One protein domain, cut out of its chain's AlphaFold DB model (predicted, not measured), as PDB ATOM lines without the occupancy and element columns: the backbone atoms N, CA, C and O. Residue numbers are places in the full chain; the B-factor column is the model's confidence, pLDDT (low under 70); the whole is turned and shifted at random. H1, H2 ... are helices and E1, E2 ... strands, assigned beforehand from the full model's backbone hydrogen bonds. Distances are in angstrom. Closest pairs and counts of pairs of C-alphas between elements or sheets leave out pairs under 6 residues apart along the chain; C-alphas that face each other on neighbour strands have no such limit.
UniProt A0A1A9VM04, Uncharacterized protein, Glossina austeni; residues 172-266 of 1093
ATOM      1  N   LYS A 172     -13.030  47.509  11.567       88.81
ATOM      2  CA  LYS A 172     -12.749  46.501  10.550       88.81
ATOM      3  C   LYS A 172     -11.274  46.116  10.609       88.81
ATOM      4  O   LYS A 172     -10.396  46.883  10.218       88.81
ATOM      5  N   VAL A 173     -11.006  44.907  11.086       88.75
ATOM      6  CA  VAL A 173      -9.675  44.301  11.088       88.75
ATOM      7  C   VAL A 173      -9.547  43.426   9.848       88.75
ATOM      8  O   VAL A 173     -10.353  42.529   9.607       88.75
ATOM      9  N   THR A 174      -8.519  43.701   9.058       88.81
ATOM     10  CA  THR A 174      -8.158  42.944   7.864       88.81
ATOM     11  C   THR A 174      -6.870  42.188   8.157       88.81
ATOM     12  O   THR A 174      -5.874  42.820   8.511       88.81
ATOM     13  N   LEU A 175      -6.896  40.859   8.047       85.31
ATOM     14  CA  LEU A 175      -5.765  39.975   8.346       85.31
ATOM     15  C   LEU A 175      -5.322  39.205   7.087       85.31
ATOM     16  O   LEU A 175      -6.192  38.729   6.348       85.31
ATOM     17  N   PRO A 176      -4.009  38.998   6.882       85.50
ATOM     18  CA  PRO A 176      -3.481  37.943   6.023       85.50
ATOM     19  C   PRO A 176      -4.071  36.575   6.381       85.50
ATOM     20  O   PRO A 176      -4.442  36.311   7.527       85.50
ATOM     21  N   PHE A 177      -4.137  35.675   5.403       83.75
ATOM     22  CA  PHE A 177      -4.615  34.312   5.645       83.75
ATOM     23  C   PHE A 177      -3.634  33.522   6.533       83.75
ATOM     24  O   PHE A 177      -4.043  32.699   7.350       83.75
ATOM     25  N   GLU A 178      -2.349  33.837   6.407       84.88
ATOM     26  CA  GLU A 178      -1.214  33.299   7.155       84.88
ATOM     27  C   GLU A 178      -1.249  33.685   8.642       84.88
ATOM     28  O   GLU A 178      -0.770  32.922   9.476       84.88
ATOM     29  N   ASP A 179      -1.856  34.835   8.961       87.06
ATOM     30  CA  ASP A 179      -1.989  35.396  10.313       87.06
ATOM     31  C   ASP A 179      -3.249  34.878  11.041       87.06
ATOM     32  O   ASP A 179      -3.360  34.946  12.265       87.06
ATOM     33  N   LEU A 180      -4.215  34.321  10.303       85.50
ATOM     34  CA  LEU A 180      -5.475  33.800  10.841       85.50
ATOM     35  C   LEU A 180      -5.328  32.668  11.896       85.50
ATOM     36  O   LEU A 180      -6.151  32.626  12.815       85.50
ATOM     37  N   PRO A 181      -4.311  31.778  11.835       84.62
ATOM     38  CA  PRO A 181      -3.944  30.860  12.920       84.62
ATOM     39  C   PRO A 181      -3.595  31.511  14.264       84.62
ATOM     40  O   PRO A 181      -3.751  30.870  15.302       84.62
ATOM     41  N   GLU A 182      -3.083  32.742  14.255       88.31
ATOM     42  CA  GLU A 182      -2.611  33.458  15.453       88.31
ATOM     43  C   GLU A 182      -3.742  34.222  16.157       88.31
ATOM     44  O   GLU A 182      -3.554  34.812  17.222       88.31
ATOM     45  N   LEU A 183      -4.938  34.230  15.563       90.44
ATOM     46  CA  LEU A 183      -6.123  34.818  16.162       90.44
ATOM     47  C   LEU A 183      -6.677  33.875  17.240       90.44
ATOM     48  O   LEU A 183      -7.186  32.790  16.940       90.44
ATOM     49  N   LEU A 184      -6.611  34.303  18.499       90.69
ATOM     50  CA  LEU A 184      -7.044  33.539  19.667       90.69
ATOM     51  C   LEU A 184      -8.322  34.127  20.281       90.69
ATOM     52  O   LEU A 184      -8.520  35.339  20.302       90.69
ATOM     53  N   PHE A 185      -9.175  33.283  20.857       92.81
ATOM     54  CA  PHE A 185     -10.319  33.695  21.675       92.81
ATOM     55  C   PHE A 185     -10.346  32.947  23.010       92.81
ATOM     56  O   PHE A 185      -9.764  31.872  23.153       92.81
ATOM     57  N   CYS A 186     -11.045  33.515  23.990       90.19
ATOM     58  CA  CYS A 186     -11.302  32.897  25.286       90.19
ATOM     59  C   CYS A 186     -12.813  32.879  25.548       90.19
ATOM     60  O   CYS A 186     -13.448  33.932  25.654       90.19
ATOM     61  N   ALA A 187     -13.398  31.682  25.654       81.00
ATOM     62  CA  ALA A 187     -14.807  31.499  26.011       81.00
ATOM     63  C   ALA A 187     -15.003  31.392  27.534       81.00
ATOM     64  O   ALA A 187     -15.788  32.131  28.127       81.00
ATOM     65  N   THR A 188     -14.266  30.491  28.192       75.06
ATOM     66  CA  THR A 188     -14.493  30.129  29.600       75.06
ATOM     67  C   THR A 188     -13.186  29.846  30.346       75.06
ATOM     68  O   THR A 188     -12.690  28.724  30.308       75.06
ATOM     69  N   GLY A 189     -12.681  30.845  31.078       63.84
ATOM     70  CA  GLY A 189     -11.649  30.680  32.115       63.84
ATOM     71  C   GLY A 189     -10.257  30.349  31.575       63.84
ATOM     72  O   GLY A 189      -9.935  29.182  31.380       63.84
ATOM     73  N   ASP A 190      -9.450  31.392  31.368       76.25
ATOM     74  CA  ASP A 190      -7.991  31.415  31.136       76.25
ATOM     75  C   ASP A 190      -7.417  30.580  29.972       76.25
ATOM     76  O   ASP A 190      -6.255  30.742  29.600       76.25
ATOM     77  N   LYS A 191      -8.225  29.737  29.325       85.88
ATOM     78  CA  LYS A 191      -7.845  28.937  28.159       85.88
ATOM     79  C   LYS A 191      -8.124  29.697  26.869       85.88
ATOM     80  O   LYS A 191      -9.262  29.760  26.400       85.88
ATOM     81  N   TRP A 192      -7.057  30.226  26.282       90.44
ATOM     82  CA  TRP A 192      -7.047  30.706  24.905       90.44
ATOM     83  C   TRP A 192      -7.114  29.536  23.918       90.44
ATOM     84  O   TRP A 192      -6.482  28.497  24.114       90.44
ATOM     85  N   GLN A 193      -7.884  29.709  22.849       90.25
ATOM     86  CA  GLN A 193      -8.050  28.750  21.758       90.25
ATOM     87  C   GLN A 193      -7.946  29.490  20.424       90.25
ATOM     88  O   GLN A 193      -8.401  30.626  20.322       90.25
ATOM     89  N   GLN A 194      -7.389  28.863  19.385       90.69
ATOM     90  CA  GLN A 194      -7.391  29.449  18.038       90.69
ATOM     91  C   GLN A 194      -8.830  29.610  17.537       90.69
ATOM     92  O   GLN A 194      -9.638  28.693  17.690       90.69
ATOM     93  N   VAL A 195      -9.154  30.744  16.914       90.31
ATOM     94  CA  VAL A 195     -10.484  30.996  16.331       90.31
ATOM     95  C   VAL A 195     -10.778  30.032  15.188       90.31
ATOM     96  O   VAL A 195     -11.925  29.608  15.029       90.31
ATOM     97  N   ILE A 196      -9.752  29.648  14.426       90.06
ATOM     98  CA  ILE A 196      -9.821  28.664  13.346       90.06
ATOM     99  C   ILE A 196      -8.721  27.618  13.520       90.06
ATOM    100  O   ILE A 196      -7.562  27.945  13.746       90.06
ATOM    101  N   THR A 197      -9.094  26.353  13.345       87.69
ATOM    102  CA  THR A 197      -8.170  25.220  13.196       87.69
ATOM    103  C   THR A 197      -8.309  24.616  11.800       87.69
ATOM    104  O   THR A 197      -9.379  24.681  11.191       87.69
ATOM    105  N   TRP A 198      -7.241  24.020  11.268       84.44
ATOM    106  CA  TRP A 198      -7.232  23.352   9.961       84.44
ATOM    107  C   TRP A 198      -6.586  21.970  10.076       84.44
ATOM    108  O   TRP A 198      -5.703  21.760  10.903       84.44
ATOM    109  N   LYS A 199      -7.034  21.011   9.255       66.75
ATOM    110  CA  LYS A 199      -6.516  19.625   9.299       66.75
ATOM    111  C   LYS A 199      -5.378  19.347   8.312       66.75
ATOM    112  O   LYS A 199      -4.563  18.470   8.568       66.75
ATOM    113  N   THR A 200      -5.313  20.068   7.193       61.09
ATOM    114  CA  THR A 200      -4.290  19.887   6.146       61.09
ATOM    115  C   THR A 200      -3.998  21.207   5.435       61.09
ATOM    116  O   THR A 200      -4.916  21.901   5.003       61.09
ATOM    117  N   PHE A 201      -2.720  21.561   5.282       51.59
ATOM    118  CA  PHE A 201      -2.295  22.799   4.616       51.59
ATOM    119  C   PHE A 201      -2.205  22.594   3.092       51.59
ATOM    120  O   PHE A 201      -1.138  22.363   2.529       51.59
ATOM    121  N   THR A 202      -3.357  22.602   2.414       56.03
ATOM    122  CA  THR A 202      -3.459  22.491   0.944       56.03
ATOM    123  C   THR A 202      -4.571  23.400   0.412       56.03
ATOM    124  O   THR A 202      -5.409  23.868   1.176       56.03
ATOM    125  N   ARG A 203      -4.674  23.600  -0.912       47.62
ATOM    126  CA  ARG A 203      -5.796  24.360  -1.510       47.62
ATOM    127  C   ARG A 203      -7.186  23.710  -1.326       47.62
ATOM    128  O   ARG A 203      -8.180  24.347  -1.650       47.62
ATOM    129  N   LYS A 204      -7.270  22.484  -0.786       58.59
ATOM    130  CA  LYS A 204      -8.519  21.837  -0.328       58.59
ATOM    131  C   LYS A 204      -8.610  21.767   1.210       58.59
ATOM    132  O   LYS A 204      -9.228  20.853   1.749       58.59
ATOM    133  N   ALA A 205      -7.966  22.695   1.923       65.94
ATOM    134  CA  ALA A 205      -7.997  22.760   3.382       65.94
ATOM    135  C   ALA A 205      -9.434  22.857   3.924       65.94
ATOM    136  O   ALA A 205     -10.206  23.745   3.548       65.94
ATOM    137  N   ALA A 206      -9.755  21.944   4.841       79.44
ATOM    138  CA  ALA A 206     -10.937  22.016   5.684       79.44
ATOM    139  C   ALA A 206     -10.585  22.760   6.977       79.44
ATOM    140  O   ALA A 206      -9.725  22.320   7.751       79.44
ATOM    141  N   PHE A 207     -11.268  23.879   7.194       87.25
ATOM    142  CA  PHE A 207     -11.160  24.730   8.369       87.25
ATOM    143  C   PHE A 207     -12.334  24.467   9.309       87.25
ATOM    144  O   PHE A 207     -13.435  24.140   8.869       87.25
ATOM    145  N   THR A 208     -12.120  24.638  10.608       89.19
ATOM    146  CA  THR A 208     -13.169  24.595  11.631       89.19
ATOM    147  C   THR A 208     -13.056  25.848  12.474       89.19
ATOM    148  O   THR A 208     -12.004  26.091  13.064       89.19
ATOM    149  N   CYS A 209     -14.116  26.654  12.523       92.75
ATOM    150  CA  CYS A 209     -14.143  27.813  13.400       92.75
ATOM    151  C   CYS A 209     -14.634  27.410  14.797       92.75
ATOM    152  O   CYS A 209     -15.766  26.957  14.981       92.75
ATOM    153  N   ASN A 210     -13.772  27.593  15.794       91.06
ATOM    154  CA  ASN A 210     -13.981  27.129  17.163       91.06
ATOM    155  C   ASN A 210     -14.960  28.014  17.959       91.06
ATOM    156  O   ASN A 210     -15.594  27.524  18.886       91.06
ATOM    157  N   ILE A 211     -15.156  29.282  17.564       91.00
ATOM    158  CA  ILE A 211     -16.186  30.171  18.147       91.00
ATOM    159  C   ILE A 211     -17.603  29.629  17.884       91.00
ATOM    160  O   ILE A 211     -18.521  29.840  18.676       91.00
ATOM    161  N   CYS A 212     -17.810  28.960  16.745       91.62
ATOM    162  CA  CYS A 212     -19.148  28.714  16.211       91.62
ATOM    163  C   CYS A 212     -19.458  27.262  15.823       91.62
ATOM    164  O   CYS A 212     -20.629  26.993  15.546       91.62
ATOM    165  N   THR A 213     -18.437  26.398  15.802       90.69
ATOM    166  CA  THR A 213     -18.418  25.002  15.324       90.69
ATOM    167  C   THR A 213     -18.835  24.804  13.860       90.69
ATOM    168  O   THR A 213     -19.358  23.751  13.504       90.69
ATOM    169  N   VAL A 214     -18.606  25.799  12.994       90.50
ATOM    170  CA  VAL A 214     -18.850  25.695  11.544       90.50
ATOM    171  C   VAL A 214     -17.591  25.204  10.828       90.50
ATOM    172  O   VAL A 214     -16.496  25.738  11.033       90.50
ATOM    173  N   HIS A 215     -17.756  24.209   9.956       89.62
ATOM    174  CA  HIS A 215     -16.720  23.754   9.033       89.62
ATOM    175  C   HIS A 215     -16.781  24.550   7.721       89.62
ATOM    176  O   HIS A 215     -17.861  24.768   7.178       89.62
ATOM    177  N   CYS A 216     -15.624  24.977   7.217       86.00
ATOM    178  CA  CYS A 216     -15.484  25.793   6.008       86.00
ATOM    179  C   CYS A 216     -14.472  25.142   5.053       86.00
ATOM    180  O   CYS A 216     -13.414  24.684   5.491       86.00
ATOM    181  N   SER A 217     -14.762  25.120   3.752       85.19
ATOM    182  CA  SER A 217     -13.883  24.559   2.716       85.19
ATOM    183  C   SER A 217     -13.268  25.675   1.866       85.19
ATOM    184  O   SER A 217     -13.944  26.333   1.078       85.19
ATOM    185  N   GLY A 218     -11.958  25.897   2.014       79.31
ATOM    186  CA  GLY A 218     -11.252  26.976   1.313       79.31
ATOM    187  C   GLY A 218     -11.488  28.387   1.882       79.31
ATOM    188  O   GLY A 218     -12.377  28.631   2.697       79.31
ATOM    189  N   ILE A 219     -10.646  29.333   1.454       76.38
ATOM    190  CA  ILE A 219     -10.502  30.661   2.083       76.38
ATOM    191  C   ILE A 219     -11.760  31.529   1.916       76.38
ATOM    192  O   ILE A 219     -12.159  32.215   2.854       76.38
ATOM    193  N   GLU A 220     -12.434  31.472   0.765       80.94
ATOM    194  CA  GLU A 220     -13.662  32.248   0.518       80.94
ATOM    195  C   GLU A 220     -14.811  31.817   1.446       80.94
ATOM    196  O   GLU A 220     -15.517  32.668   1.992       80.94
ATOM    197  N   SER A 221     -14.939  30.508   1.700       87.00
ATOM    198  CA  SER A 221     -15.888  29.946   2.670       87.00
ATOM    199  C   SER A 221     -15.598  30.459   4.084       87.00
ATOM    200  O   SER A 221     -16.512  30.923   4.765       87.00
ATOM    201  N   VAL A 222     -14.324  30.479   4.495       87.81
ATOM    202  CA  VAL A 222     -13.900  31.023   5.797       87.81
ATOM    203  C   VAL A 222     -14.184  32.525   5.905       87.81
ATOM    204  O   VAL A 222     -14.754  32.967   6.901       87.81
ATOM    205  N   ASN A 223     -13.835  33.324   4.893       88.88
ATOM    206  CA  ASN A 223     -14.032  34.775   4.923       88.88
ATOM    207  C   ASN A 223     -15.524  35.157   4.945       88.88
ATOM    208  O   ASN A 223     -15.923  36.059   5.686       88.88
ATOM    209  N   SER A 224     -16.348  34.437   4.174       88.19
ATOM    210  CA  SER A 224     -17.812  34.538   4.210       88.19
ATOM    211  C   SER A 224     -18.358  34.167   5.593       88.19
ATOM    212  O   SER A 224     -19.162  34.901   6.166       88.19
ATOM    213  N   HIS A 225     -17.852  33.076   6.178       91.94
ATOM    214  CA  HIS A 225     -18.246  32.622   7.504       91.94
ATOM    215  C   HIS A 225     -17.933  33.648   8.609       91.94
ATOM    216  O   HIS A 225     -18.843  34.015   9.350       91.94
ATOM    217  N   LEU A 226     -16.689  34.139   8.706       90.25
ATOM    218  CA  LEU A 226     -16.270  35.118   9.726       90.25
ATOM    219  C   LEU A 226     -17.072  36.427   9.642       90.25
ATOM    220  O   LEU A 226     -17.411  37.033  10.658       90.25
ATOM    221  N   ASN A 227     -17.427  36.849   8.425       88.00
ATOM    222  CA  ASN A 227     -18.250  38.038   8.211       88.00
ATOM    223  C   ASN A 227     -19.753  37.802   8.420       88.00
ATOM    224  O   ASN A 227     -20.506  38.777   8.522       88.00
ATOM    225  N   GLY A 228     -20.183  36.542   8.513       89.50
ATOM    226  CA  GLY A 228     -21.570  36.139   8.683       89.50
ATOM    227  C   GLY A 228     -22.162  36.545  10.033       89.50
ATOM    228  O   GLY A 228     -21.501  36.522  11.073       89.50
ATOM    229  N   TYR A 229     -23.456  36.870  10.019       90.19
ATOM    230  CA  TYR A 229     -24.218  37.292  11.200       90.19
ATOM    231  C   TYR A 229     -24.089  36.305  12.372       90.19
ATOM    232  O   TYR A 229     -23.813  36.695  13.503       90.19
ATOM    233  N   THR A 230     -24.196  35.005  12.084       88.50
ATOM    234  CA  THR A 230     -24.113  33.924  13.079       88.50
ATOM    235  C   THR A 230     -22.732  33.791  13.724       88.50
ATOM    236  O   THR A 230     -22.659  33.436  14.902       88.50
ATOM    237  N   HIS A 231     -21.647  34.103  13.003       92.94
ATOM    238  CA  HIS A 231     -20.313  34.196  13.597       92.94
ATOM    239  C   HIS A 231     -20.249  35.391  14.545       92.94
ATOM    240  O   HIS A 231     -19.951  35.215  15.722       92.94
ATOM    241  N   LYS A 232     -20.614  36.586  14.065       92.19
ATOM    242  CA  LYS A 232     -20.552  37.836  14.838       92.19
ATOM    243  C   LYS A 232     -21.396  37.782  16.119       92.19
ATOM    244  O   LYS A 232     -20.920  38.202  17.169       92.19
ATOM    245  N   CYS A 233     -22.591  37.183  16.085       89.44
ATOM    246  CA  CYS A 233     -23.388  36.923  17.292       89.44
ATOM    247  C   CYS A 233     -22.635  36.066  18.322       89.44
ATOM    248  O   CYS A 233     -22.580  36.430  19.493       89.44
ATOM    249  N   LYS A 234     -22.029  34.945  17.904       91.00
ATOM    250  CA  LYS A 234     -21.247  34.086  18.811       91.00
ATOM    251  C   LYS A 234     -19.936  34.750  19.257       91.00
ATOM    252  O   LYS A 234     -19.507  34.539  20.386       91.00
ATOM    253  N   GLN A 235     -19.343  35.602  18.420       92.31
ATOM    254  CA  GLN A 235     -18.155  36.393  18.744       92.31
ATOM    255  C   GLN A 235     -18.423  37.395  19.879       92.31
ATOM    256  O   GLN A 235     -17.591  37.523  20.771       92.31
ATOM    257  N   LEU A 236     -19.589  38.050  19.928       88.94
ATOM    258  CA  LEU A 236     -19.932  38.947  21.047       88.94
ATOM    259  C   LEU A 236     -20.023  38.210  22.399       88.94
ATOM    260  O   LEU A 236     -19.725  38.802  23.440       88.94
ATOM    261  N   ILE A 237     -20.370  36.917  22.385       87.56
ATOM    262  CA  ILE A 237     -20.505  36.064  23.580       87.56
ATOM    263  C   ILE A 237     -19.138  35.648  24.162       87.56
ATOM    264  O   ILE A 237     -19.053  35.372  25.360       87.56
ATOM    265  N   VAL A 238     -18.048  35.636  23.378       89.00
ATOM    266  CA  VAL A 238     -16.715  35.292  23.919       89.00
ATOM    267  C   VAL A 238     -16.277  36.324  24.967       89.00
ATOM    268  O   VAL A 238     -16.680  37.489  24.920       89.00
ATOM    269  N   LYS A 239     -15.438  35.934  25.932       86.19
ATOM    270  CA  LYS A 239     -14.930  36.876  26.944       86.19
ATOM    271  C   LYS A 239     -13.921  37.842  26.337       86.19
ATOM    272  O   LYS A 239     -14.047  39.047  26.528       86.19
ATOM    273  N   ALA A 240     -12.969  37.311  25.573       85.81
ATOM    274  CA  ALA A 240     -11.946  38.091  24.891       85.81
ATOM    275  C   ALA A 240     -11.556  37.467  23.544       85.81
ATOM    276  O   ALA A 240     -11.685  36.258  23.339       85.81
ATOM    277  N   LEU A 241     -11.046  38.320  22.660       89.06
ATOM    278  CA  LEU A 241     -10.342  37.990  21.424       89.06
ATOM    279  C   LEU A 241      -8.950  38.628  21.537       89.06
ATOM    280  O   LEU A 241      -8.830  39.693  22.143       89.06
ATOM    281  N   HIS A 242      -7.928  37.984  20.990       86.88
ATOM    282  CA  HIS A 242      -6.547  38.448  20.996       86.88
ATOM    283  C   HIS A 242      -5.865  38.075  19.679       86.88
ATOM    284  O   HIS A 242      -6.197  37.067  19.057       86.88
ATOM    285  N   TYR A 243      -4.899  38.888  19.267       89.12
ATOM    286  CA  TYR A 243      -4.066  38.661  18.098       89.12
ATOM    287  C   TYR A 243      -2.632  39.060  18.444       89.12
ATOM    288  O   TYR A 243      -2.397  40.189  18.880       89.12
ATOM    289  N   GLU A 244      -1.681  38.143  18.264       79.50
ATOM    290  CA  GLU A 244      -0.312  38.299  18.773       79.50
ATOM    291  C   GLU A 244       0.387  39.544  18.198       79.50
ATOM    292  O   GLU A 244       1.002  40.313  18.939       79.50
ATOM    293  N   LYS A 245       0.203  39.826  16.898       81.75
ATOM    294  CA  LYS A 245       0.802  41.005  16.247       81.75
ATOM    295  C   LYS A 245       0.076  42.334  16.530       81.75
ATOM    296  O   LYS A 245       0.570  43.377  16.097       81.75
ATOM    297  N   SER A 246      -1.080  42.361  17.212       79.44
ATOM    298  CA  SER A 246      -1.728  43.634  17.586       79.44
ATOM    299  C   SER A 246      -2.764  43.547  18.713       79.44
ATOM    300  O   SER A 246      -3.834  42.955  18.570       79.44
ATOM    301  N   SER A 247      -2.530  44.316  19.782       77.31
ATOM    302  CA  SER A 247      -3.494  44.558  20.865       77.31
ATOM    303  C   SER A 247      -4.740  45.356  20.450       77.31
ATOM    304  O   SER A 247      -5.712  45.380  21.202       77.31
ATOM    305  N   LYS A 248      -4.761  45.975  19.257       79.81
ATOM    306  CA  LYS A 248      -5.941  46.678  18.711       79.81
ATOM    307  C   LYS A 248      -7.011  45.729  18.130       79.81
ATOM    308  O   LYS A 248      -7.993  46.197  17.558       79.81
ATOM    309  N   VAL A 249      -6.847  44.409  18.253       84.12
ATOM    310  CA  VAL A 249      -7.848  43.411  17.841       84.12
ATOM    311  C   VAL A 249      -8.579  42.879  19.072       84.12
ATOM    312  O   VAL A 249      -8.011  42.136  19.867       84.12
ATOM    313  N   THR A 250      -9.855  43.241  19.218       85.38
ATOM    314  CA  THR A 250     -10.730  42.772  20.305       85.38
ATOM    315  C   THR A 250     -11.995  42.129  19.736       85.38
ATOM    316  O   THR A 250     -12.254  42.181  18.533       85.38
ATOM    317  N   LYS A 251     -12.836  41.535  20.596       84.44
ATOM    318  CA  LYS A 251     -14.085  40.885  20.160       84.44
ATOM    319  C   LYS A 251     -15.110  41.842  19.531       84.44
ATOM    320  O   LYS A 251     -16.079  41.372  18.943       84.44
ATOM    321  N   ASN A 252     -14.876  43.149  19.636       85.81
ATOM    322  CA  ASN A 252     -15.673  44.217  19.037       85.81
ATOM    323  C   ASN A 252     -15.344  44.444  17.544       85.81
ATOM    324  O   ASN A 252     -16.078  45.147  16.849       85.81
ATOM    325  N   CYS A 253     -14.254  43.858  17.039       87.62
ATOM    326  CA  CYS A 253     -13.814  44.005  15.654       87.62
ATOM    327  C   CYS A 253     -14.543  43.051  14.699       87.62
ATOM    328  O   CYS A 253     -14.601  41.845  14.933       87.62
ATOM    329  N   SER A 254     -14.992  43.563  13.555       86.81
ATOM    330  CA  SER A 254     -15.311  42.727  12.393       86.81
ATOM    331  C   SER A 254     -14.018  42.272  11.701       86.81
ATOM    332  O   SER A 254     -13.055  43.036  11.638       86.81
ATOM    333  N   ILE A 255     -13.976  41.029  11.207       88.81
ATOM    334  CA  ILE A 255     -12.745  40.384  10.718       88.81
ATOM    335  C   ILE A 255     -12.902  40.001   9.244       88.81
ATOM    336  O   ILE A 255     -13.824  39.269   8.886       88.81
ATOM    337  N   GLN A 256     -11.991  40.462   8.387       85.69
ATOM    338  CA  GLN A 256     -11.917  40.085   6.973       85.69
ATOM    339  C   GLN A 256     -10.528  39.526   6.632       85.69
ATOM    340  O   GLN A 256      -9.519  40.019   7.128       85.69
ATOM    341  N   ILE A 257     -10.476  38.526   5.753       82.88
ATOM    342  CA  ILE A 257      -9.230  37.956   5.225       82.88
ATOM    343  C   ILE A 257      -8.881  38.646   3.898       82.88
ATOM    344  O   ILE A 257      -9.697  38.626   2.971       82.88
ATOM    345  N   VAL A 258      -7.695  39.257   3.809       82.75
ATOM    346  CA  VAL A 258      -7.104  39.866   2.595       82.75
ATOM    347  C   VAL A 258      -5.576  39.847   2.728       82.75
ATOM    348  O   VAL A 258      -5.061  39.879   3.837       82.75
ATOM    349  N   ASP A 259      -4.859  39.878   1.606       76.56
ATOM    350  CA  ASP A 259      -3.394  39.863   1.418       76.56
ATOM    351  C   ASP A 259      -2.540  40.873   2.246       76.56
ATOM    352  O   ASP A 259      -1.338  40.990   2.010       76.56
ATOM    353  N   SER A 260      -3.108  41.660   3.171       72.81
ATOM    354  CA  SER A 260      -2.365  42.625   4.000       72.81
ATOM    355  C   SER A 260      -3.037  42.928   5.345       72.81
ATOM    356  O   SER A 260      -4.256  43.080   5.432       72.81
ATOM    357  N   LEU A 261      -2.214  43.080   6.390       77.12
ATOM    358  CA  LEU A 261      -2.651  43.498   7.722       77.12
ATOM    359  C   LEU A 261      -3.032  44.984   7.721       77.12
ATOM    360  O   LEU A 261      -2.183  45.851   7.513       77.12
ATOM    361  N   SER A 262      -4.297  45.293   8.003       82.12
ATOM    362  CA  SER A 262      -4.747  46.671   8.222       82.12
ATOM    363  C   SER A 262      -5.925  46.745   9.190       82.12
ATOM    364  O   SER A 262      -6.800  45.882   9.206       82.12
ATOM    365  N   ILE A 263      -5.958  47.801  10.000       84.62
ATOM    366  CA  ILE A 263      -7.091  48.133  10.869       84.62
ATOM    367  C   ILE A 263      -7.685  49.426  10.327       84.62
ATOM    368  O   ILE A 263      -6.971  50.413  10.154       84.62
ATOM    369  N   SER A 264      -8.976  49.404  10.015       83.62
ATOM    370  CA  SER A 264      -9.715  50.547   9.492       83.62
ATOM    371  C   SER A 264     -11.074  50.675  10.172       83.62
ATOM    372  O   SER A 264     -11.516  49.802  10.922       83.62
ATOM    373  N   ILE A 265     -11.727  51.805   9.939       80.88
ATOM    374  CA  ILE A 265     -13.030  52.128  10.512       80.88
ATOM    375  C   ILE A 265     -14.094  51.895   9.452       80.88
ATOM    376  O   ILE A 265     -13.951  52.349   8.316       80.88
ATOM    377  N   HIS A 266     -15.167  51.200   9.821       79.38
ATOM    378  CA  HIS A 266     -16.327  51.040   8.956       79.38
ATOM    379  C   HIS A 266     -16.942  52.418   8.665       79.38
ATOM    380  O   HIS A 266     -17.128  53.203   9.586       79.38
TER     381      HIS A 266
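What this domain is: This is residues 172 to 266 of the 1093 residues of an uncharacterized protein of Glossina austeni (UniProt A0A1A9VM04). Three small sheets of three short strands each stand in a triangle, and the helix H1 bridges two of them, packing on one face of the sheet E4 E5 E6 and on E8 at the edge of the sheet E8 E1 E9. The third sheet, E3 E2 E7, makes the remaining corner, joined to the first where E3 runs on into E4, while H2 turns off steeply after H1. The printed part has 95 residues, with two named helices and nine named strands in the order E1 E2 E3 E4 E5 E6 H1 H2 E7 E8 E9, and its class is mixed, helices and strands. The sheets E4 E5 E6 and E3 E2 E7 are antiparallel, and E8 E1 E9 is mixed. The whole is compact and rounded, with a radius of gyration of the C-alphas of 12.4 A and spans of 31 by 28 by 24 A.

How they stand to each other: E4, residues 196 to 198, E5, residues 206 to 209, and E6, residues 214 to 217, form a meander, each strand the antiparallel neighbour of the one before. N 197 and O 208 of E4 and E5 are 2.9 A apart, and N 207 and O 216 of E5 and E6 also 2.9 A, within hydrogen-bond range. H1, residues 218 to 227, is on one face of this sheet, two layers of helix and sheet, at a height over the sheet of 8.9 A. It lies over E5 and, only just, E6, with 3 of its C-alphas falling on E6, and runs along the strands at 11 degrees to E5 on the local plane. E8 is residues 253 to 257; its closest C-alpha to H1 is that of Ile 257, 5.8 A from that of Asn 223. E8 and E1, residues 172 to 175, are parallel neighbours, with N 173 and O 254 at 2.8 A. E1 and E9, residues 262 to 265, are antiparallel, with N 172 and O 264 at 2.8 A. H2, residues 229 to 237, only grazes this sheet; H1 and H2 are close but not clearly touching, at a steep tilt of 63 degrees, the closest C-alphas being those of His 225 and His 231, 6.6 A apart. E2, residues 183 to 186, is the inner strand between E3, residues 192 to 194, and E7, residues 240 to 243. N 185 and O 193 of the hairpin E2 and E3 are 2.8 A apart, as are N 184 and O 242 of E2 and E7. E3 runs on into E4 at 52 degrees. In H1 every O i to N i+4 pair is within hydrogen-bond range, in H2 4 of 5.

Where its parts are: E1 begins at C-alpha 172 (-12.749, 46.501, 10.550). H1 measures 14.8 A from C-alpha 218 (-11.252, 26.976, 1.313) to C-alpha 227, H2 13.0 A and E8 12.9 A. E9 ends at C-alpha 265 (-13.030, 52.128, 10.512).

The domain as a whole: The two C-alphas farthest apart are those of Gly 189 and Arg 203, at 34.7 A. The printed part has no cut and no long link. The mean pLDDT of the printed part is 83.9; residue 189 and residues 199 to 205 are under 70.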